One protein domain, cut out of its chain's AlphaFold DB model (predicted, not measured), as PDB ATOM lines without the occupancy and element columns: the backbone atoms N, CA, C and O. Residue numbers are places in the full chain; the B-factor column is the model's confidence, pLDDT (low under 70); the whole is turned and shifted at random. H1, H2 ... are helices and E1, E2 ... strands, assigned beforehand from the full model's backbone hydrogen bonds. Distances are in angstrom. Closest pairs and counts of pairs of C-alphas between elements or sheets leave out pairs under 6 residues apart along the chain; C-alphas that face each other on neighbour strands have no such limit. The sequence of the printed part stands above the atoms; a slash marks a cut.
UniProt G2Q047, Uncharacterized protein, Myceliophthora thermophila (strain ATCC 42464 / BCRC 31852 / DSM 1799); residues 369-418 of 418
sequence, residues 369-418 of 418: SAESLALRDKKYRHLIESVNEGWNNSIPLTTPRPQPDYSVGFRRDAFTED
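AT A GLANCE: This is residues 369 to 418 of the 418 residues of an uncharacterized protein of Myceliophthora thermophila (strain ATCC 42464 / BCRC 31852 / DSM 1799) (UniProt G2Q047). With little regular structure, this is a flat, loose hairpin of two short strands, E1 and E2, with the short helix H1 packed beside E1 and a long loop between the strands whose tip, residues 395 to 400, sticks out. The printed part has 50 residues, of which 15 are in named elements, in the order H1, E1, E2. The class is mixed, and the strands are antiparallel. The radius of gyration of the C-alphas is 12.9 A, and the spans are 38 by 30 by 11 A.

HOW THE PARTS SIT: H1, residues 370 to 376, comes closest to E1, residues 383 to 386, at the C-alphas of Glu 371 and Ile 384, 6.0 A apart. In H1, 2 of 3 O i to N i+4 pairs are within hydrogen-bond range, and 4 of 4 O i to N i+3 pairs. E1 and E2, residues 407 to 410, form an antiparallel hairpin at 147 degrees; N 384 and O 409 are within hydrogen-bond range at 2.9 A.

IN THESE COORDINATES: H1 begins at C-alpha 370 (15.775, 51.301, -39.268) and measures 10.0 A. E1 measures 10.5 A. E2 measures 10.4 A and ends at C-alpha 410 (23.581, 44.737, -40.730).

THE WHOLE: The C-alphas farthest apart, Arg 376 and Thr 399, are 38.4 A apart. The printed part has no cut. The link from E1 to E2 is long, 20 residues. Residues 400 and 418 have pLDDT under 70.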
ATOM      1  N   SER A 369      13.181  54.191 -36.475       89.19
ATOM      2  CA  SER A 369      13.544  52.773 -36.518       89.19
ATOM      3  C   SER A 369      13.974  52.367 -37.933       89.19
ATOM      4  O   SER A 369      13.183  52.437 -38.874       89.19
ATOM      5  N   ALA A 370      15.220  51.912 -38.067       90.69
ATOM      6  CA  ALA A 370      15.775  51.301 -39.268       90.69
ATOM      7  C   ALA A 370      14.962  50.078 -39.729       90.69
ATOM      8  O   ALA A 370      14.728  49.919 -40.926       90.69
ATOM      9  N   GLU A 371      14.462  49.255 -38.802       91.50
ATOM     10  CA  GLU A 371      13.583  48.124 -39.123       91.50
ATOM     11  C   GLU A 371      12.196  48.594 -39.595       91.50
ATOM     12  O   GLU A 371      11.654  48.070 -40.569       91.50
ATOM     13  N   SER A 372      11.640  49.650 -38.993       90.88
ATOM     14  CA  SER A 372      10.374  50.254 -39.444       90.88
ATOM     15  C   SER A 372      10.514  50.959 -40.799       90.88
ATOM     16  O   SER A 372       9.586  50.942 -41.610       90.88
ATOM     17  N   LEU A 373      11.686  51.537 -41.083       88.19
ATOM     18  CA  LEU A 373      12.053  52.036 -42.408       88.19
ATOM     19  C   LEU A 373      12.191  50.882 -43.414       88.19
ATOM     20  O   LEU A 373      11.740  51.025 -44.547       88.19
ATOM     21  N   ALA A 374      12.717  49.723 -43.004       91.75
ATOM     22  CA  ALA A 374      12.826  48.521 -43.836       91.75
ATOM     23  C   ALA A 374      11.474  47.900 -44.236       91.75
ATOM     24  O   ALA A 374      11.384  47.251 -45.281       91.75
ATOM     25  N   LEU A 375      10.409  48.139 -43.460       90.62
ATOM     26  CA  LEU A 375       9.034  47.803 -43.856       90.62
ATOM     27  C   LEU A 375       8.525  48.674 -45.019       90.62
ATOM     28  O   LEU A 375       7.679  48.224 -45.792       90.62
ATOM     29  N   ARG A 376       9.023  49.914 -45.143       88.50
ATOM     30  CA  ARG A 376       8.605  50.891 -46.167       88.50
ATOM     31  C   ARG A 376       9.514  50.876 -47.400       88.50
ATOM     32  O   ARG A 376       9.017  50.942 -48.520       88.50
ATOM     33  N   ASP A 377      10.827  50.761 -47.207       90.94
ATOM     34  CA  ASP A 377      11.834  50.764 -48.267       90.94
ATOM     35  C   ASP A 377      12.747  49.530 -48.177       90.94
ATOM     36  O   ASP A 377      13.513  49.333 -47.230       90.94
ATOM     37  N   LYS A 378      12.697  48.710 -49.230       90.31
ATOM     38  CA  LYS A 378      13.427  47.442 -49.333       90.31
ATOM     39  C   LYS A 378      14.948  47.606 -49.297       90.31
ATOM     40  O   LYS A 378      15.618  46.624 -48.986       90.31
ATOM     41  N   LYS A 379      15.508  48.795 -49.564       90.69
ATOM     42  CA  LYS A 379      16.964  49.018 -49.461       90.69
ATOM     43  C   LYS A 379      17.482  48.883 -48.022       90.69
ATOM     44  O   LYS A 379      18.646  48.555 -47.825       90.69
ATOM     45  N   TYR A 380      16.611  49.064 -47.024       91.06
ATOM     46  CA  TYR A 380      16.938  48.893 -45.607       91.06
ATOM     47  C   TYR A 380      16.634  47.481 -45.069       91.06
ATOM     48  O   TYR A 380      16.890  47.224 -43.900       91.06
ATOM     49  N   ARG A 381      16.150  46.536 -45.898       92.31
ATOM     50  CA  ARG A 381      15.772  45.148 -45.517       92.31
ATOM     51  C   ARG A 381      16.828  44.384 -44.705       92.31
ATOM     52  O   ARG A 381      16.493  43.439 -43.992       92.31
ATOM     53  N   HIS A 382      18.092  44.752 -44.867       94.00
ATOM     54  CA  HIS A 382      19.227  44.113 -44.213       94.00
ATOM     55  C   HIS A 382      19.691  44.826 -42.937       94.00
ATOM     56  O   HIS A 382      20.636  44.352 -42.313       94.00
ATOM     57  N   LEU A 383      19.050  45.925 -42.532       93.81
ATOM     58  CA  LEU A 383      19.273  46.524 -41.221       93.81
ATOM     59  C   LEU A 383      18.544  45.724 -40.132       93.81
ATOM     60  O   LEU A 383      17.526  45.079 -40.385       93.81
ATOM     61  N   ILE A 384      19.120  45.747 -38.936       93.25
ATOM     62  CA  ILE A 384      18.630  45.114 -37.708       93.25
ATOM     63  C   ILE A 384      18.862  46.077 -36.545       93.25
ATOM     64  O   ILE A 384      19.875  46.781 -36.519       93.25
ATOM     65  N   GLU A 385      17.949  46.093 -35.582       93.00
ATOM     66  CA  GLU A 385      18.066  46.868 -34.347       93.00
ATOM     67  C   GLU A 385      18.290  45.986 -33.117       93.00
ATOM     68  O   GLU A 385      17.886  44.828 -33.068       93.00
ATOM     69  N   SER A 386      18.898  46.568 -32.085       89.69
ATOM     70  CA  SER A 386      18.849  46.051 -30.714       89.69
ATOM     71  C   SER A 386      18.788  47.210 -29.715       89.69
ATOM     72  O   SER A 386      19.303  48.301 -29.976       89.69
ATOM     73  N   VAL A 387      18.124  46.989 -28.577       87.19
ATOM     74  CA  VAL A 387      17.842  48.010 -27.553       87.19
ATOM     75  C   VAL A 387      18.302  47.478 -26.199       87.19
ATOM     76  O   VAL A 387      17.750  46.496 -25.711       87.19
ATOM     77  N   ASN A 388      19.306  48.117 -25.591       85.06
ATOM     78  CA  ASN A 388      19.917  47.701 -24.320       85.06
ATOM     79  C   ASN A 388      20.404  46.228 -24.311       85.06
ATOM     80  O   ASN A 388      20.437  45.569 -23.268       85.06
ATOM     81  N   GLU A 389      20.787  45.681 -25.469       86.56
ATOM     82  CA  GLU A 389      21.298  44.312 -25.576       86.56
ATOM     83  C   GLU A 389      22.823  44.280 -25.437       86.56
ATOM     84  O   GLU A 389      23.551  44.991 -26.130       86.56
ATOM     85  N   GLY A 390      23.330  43.415 -24.554       83.12
ATOM     86  CA  GLY A 390      24.761  43.134 -24.485       83.12
ATOM     87  C   GLY A 390      25.231  42.491 -25.789       83.12
ATOM     88  O   GLY A 390      24.634  41.516 -26.248       83.12
ATOM     89  N   TRP A 391      26.310  43.009 -26.386       84.94
ATOM     90  CA  TRP A 391      26.852  42.529 -27.664       84.94
ATOM     91  C   TRP A 391      27.540  41.159 -27.515       84.94
ATOM     92  O   TRP A 391      28.762  41.019 -27.602       84.94
ATOM     93  N   ASN A 392      26.747  40.123 -27.245       78.75
ATOM     94  CA  ASN A 392      27.218  38.854 -26.695       78.75
ATOM     95  C   ASN A 392      28.061  38.020 -27.667       78.75
ATOM     96  O   ASN A 392      28.936  37.277 -27.223       78.75
ATOM     97  N   ASN A 393      27.866  38.229 -28.971       76.62
ATOM     98  CA  ASN A 393      28.636  37.609 -30.052       76.62
ATOM     99  C   ASN A 393      29.754  38.519 -30.608       76.62
ATOM    100  O   ASN A 393      30.377  38.172 -31.608       76.62
ATOM    101  N   SER A 394      30.008  39.686 -29.998       75.81
ATOM    102  CA  SER A 394      31.152  40.531 -30.370       75.81
ATOM    103  C   SER A 394      32.463  39.973 -29.814       75.81
ATOM    104  O   SER A 394      32.483  39.321 -28.768       75.81
ATOM    105  N   ILE A 395      33.571  40.275 -30.496       76.62
ATOM    106  CA  ILE A 395      34.920  40.107 -29.949       76.62
ATOM    107  C   ILE A 395      35.226  41.375 -29.132       76.62
ATOM    108  O   ILE A 395      35.378  42.443 -29.728       76.62
ATOM    109  N   PRO A 396      35.284  41.308 -27.789       71.94
ATOM    110  CA  PRO A 396      35.503  42.492 -26.973       71.94
ATOM    111  C   PRO A 396      36.951  42.978 -27.108       71.94
ATOM    112  O   PRO A 396      37.897  42.235 -26.852       71.94
ATOM    113  N   LEU A 397      37.120  44.253 -27.464       72.69
ATOM    114  CA  LEU A 397      38.424  44.932 -27.479       72.69
ATOM    115  C   LEU A 397      39.032  45.014 -26.067       72.69
ATOM    116  O   LEU A 397      40.246  44.944 -25.892       72.69
ATOM    117  N   THR A 398      38.167  45.119 -25.062       71.62
ATOM    118  CA  THR A 398      38.456  45.180 -23.625       71.62
ATOM    119  C   THR A 398      37.308  44.517 -22.869       71.62
ATOM    120  O   THR A 398      36.176  44.527 -23.343       71.62
ATOM    121  N   THR A 399      37.542  44.020 -21.658       70.38
ATOM    122  CA  THR A 399      36.471  43.902 -20.651       70.38
ATOM    123  C   THR A 399      36.248  45.290 -20.040       70.38
ATOM    124  O   THR A 399      37.246  45.868 -19.602       70.38
ATOM    125  N   PRO A 400      35.024  45.853 -20.004       69.88
ATOM    126  CA  PRO A 400      33.704  45.224 -20.146       69.88
ATOM    127  C   PRO A 400      33.216  45.066 -21.595       69.88
ATOM    128  O   PRO A 400      33.658  45.768 -22.504       69.88
ATOM    129  N   ARG A 401      32.240  44.169 -21.793       74.94
ATOM    130  CA  ARG A 401      31.490  44.036 -23.054       74.94
ATOM    131  C   ARG A 401      30.526  45.228 -23.223       74.94
ATOM    132  O   ARG A 401      29.794  45.511 -22.276       74.94
ATOM    133  N   PRO A 402      30.445  45.860 -24.410       77.19
ATOM    134  CA  PRO A 402      29.441  46.884 -24.689       77.19
ATOM    135  C   PRO A 402      27.996  46.374 -24.566       77.19
ATOM    136  O   PRO A 402      27.655  45.294 -25.055       77.19
ATOM    137  N   GLN A 403      27.149  47.198 -23.951       84.06
ATOM    138  CA  GLN A 403      25.693  47.058 -23.883       84.06
ATOM    139  C   GLN A 403      25.095  48.444 -24.195       84.06
ATOM    140  O   GLN A 403      24.851  49.215 -23.268       84.06
ATOM    141  N   PRO A 404      24.981  48.834 -25.481       83.06
ATOM    142  CA  PRO A 404      24.469  50.149 -25.857       83.06
ATOM    143  C   PRO A 404      22.948  50.219 -25.693       83.06
ATOM    144  O   PRO A 404      22.236  49.259 -25.986       83.06
ATOM    145  N   ASP A 405      22.439  51.385 -25.297       81.19
ATOM    146  CA  ASP A 405      20.999  51.593 -25.099       81.19
ATOM    147  C   ASP A 405      20.205  51.441 -26.411       81.19
ATOM    148  O   ASP A 405      19.076  50.951 -26.404       81.19
ATOM    149  N   TYR A 406      20.827  51.761 -27.549       86.25
ATOM    150  CA  TYR A 406      20.337  51.478 -28.900       86.25
ATOM    151  C   TYR A 406      21.513  51.193 -29.839       86.25
ATOM    152  O   TYR A 406      22.526  51.892 -29.794       86.25
ATOM    153  N   SER A 407      21.384  50.200 -30.721       88.94
ATOM    154  CA  SER A 407      22.322  50.013 -31.831       88.94
ATOM    155  C   SER A 407      21.647  49.476 -33.093       88.94
ATOM    156  O   SER A 407      20.719  48.672 -33.025       88.94
ATOM    157  N   VAL A 408      22.141  49.931 -34.249       91.12
ATOM    158  CA  VAL A 408      21.750  49.458 -35.586       91.12
ATOM    159  C   VAL A 408      22.919  48.678 -36.175       91.12
ATOM    160  O   VAL A 408      24.064  49.128 -36.107       91.12
ATOM    161  N   GLY A 409      22.638  47.527 -36.775       91.00
ATOM    162  CA  GLY A 409      23.618  46.707 -37.479       91.00
ATOM    163  C   GLY A 409      23.107  46.225 -38.832       91.00
ATOM    164  O   GLY A 409      21.959  46.463 -39.206       91.00
ATOM    165  N   PHE A 410      23.966  45.506 -39.551       92.38
ATOM    166  CA  PHE A 410      23.581  44.737 -40.730       92.38
ATOM    167  C   PHE A 410      23.388  43.263 -40.359       92.38
ATOM    168  O   PHE A 410      24.178  42.680 -39.614       92.38
ATOM    169  N   ARG A 411      22.337  42.644 -40.898       91.19
ATOM    170  CA  ARG A 411      22.059  41.207 -40.786       91.19
ATOM    171  C   ARG A 411      23.145  40.421 -41.531       91.19
ATOM    172  O   ARG A 411      23.721  40.914 -42.495       91.19
ATOM    173  N   ARG A 412      23.411  39.169 -41.132       89.25
ATOM    174  CA  ARG A 412      24.449  38.335 -41.782       89.25
ATOM    175  C   ARG A 412      24.211  38.150 -43.290       89.25
ATOM    176  O   ARG A 412      25.173  38.032 -44.033       89.25
ATOM    177  N   ASP A 413      22.955  38.179 -43.737       89.88
ATOM    178  CA  ASP A 413      22.574  38.093 -45.155       89.88
ATOM    179  C   ASP A 413      22.780  39.396 -45.960       89.88
ATOM    180  O   ASP A 413      22.404  39.450 -47.128       89.88
ATOM    181  N   ALA A 414      23.368  40.435 -45.354       92.06
ATOM    182  CA  ALA A 414      23.831  41.648 -46.029       92.06
ATOM    183  C   ALA A 414      25.227  41.504 -46.660       92.06
ATOM    184  O   ALA A 414      25.600  42.312 -47.507       92.06
ATOM    185  N   PHE A 415      26.015  40.532 -46.189       90.12
ATOM    186  CA  PHE A 415      27.436  40.396 -46.493       90.12
ATOM    187  C   PHE A 415      27.702  39.237 -47.460       90.12
ATOM    188  O   PHE A 415      26.966  38.249 -47.492       90.12
ATOM    189  N   THR A 416      28.781  39.364 -48.227       90.44
ATOM    190  CA  THR A 416      29.417  38.271 -48.974       90.44
ATOM    191  C   THR A 416      30.077  37.260 -48.025       90.44
ATOM    192  O   THR A 416      30.157  37.488 -46.819       90.44
ATOM    193  N   GLU A 417      30.529  36.122 -48.560       83.12
ATOM    194  CA  GLU A 417      31.311  35.138 -47.789       83.12
ATOM    195  C   GLU A 417      32.820  35.460 -47.740       83.12
ATOM    196  O   GLU A 417      33.547  34.792 -47.003       83.12
ATOM    197  N   ASP A 418      33.252  36.484 -48.492       63.91
ATOM    198  CA  ASP A 418      34.590  37.104 -48.484       63.91
ATOM    199  C   ASP A 418      34.799  38.045 -47.277       63.91
ATOM    200  O   ASP A 418      35.860  37.929 -46.619       63.91
TER     201      ASP A 418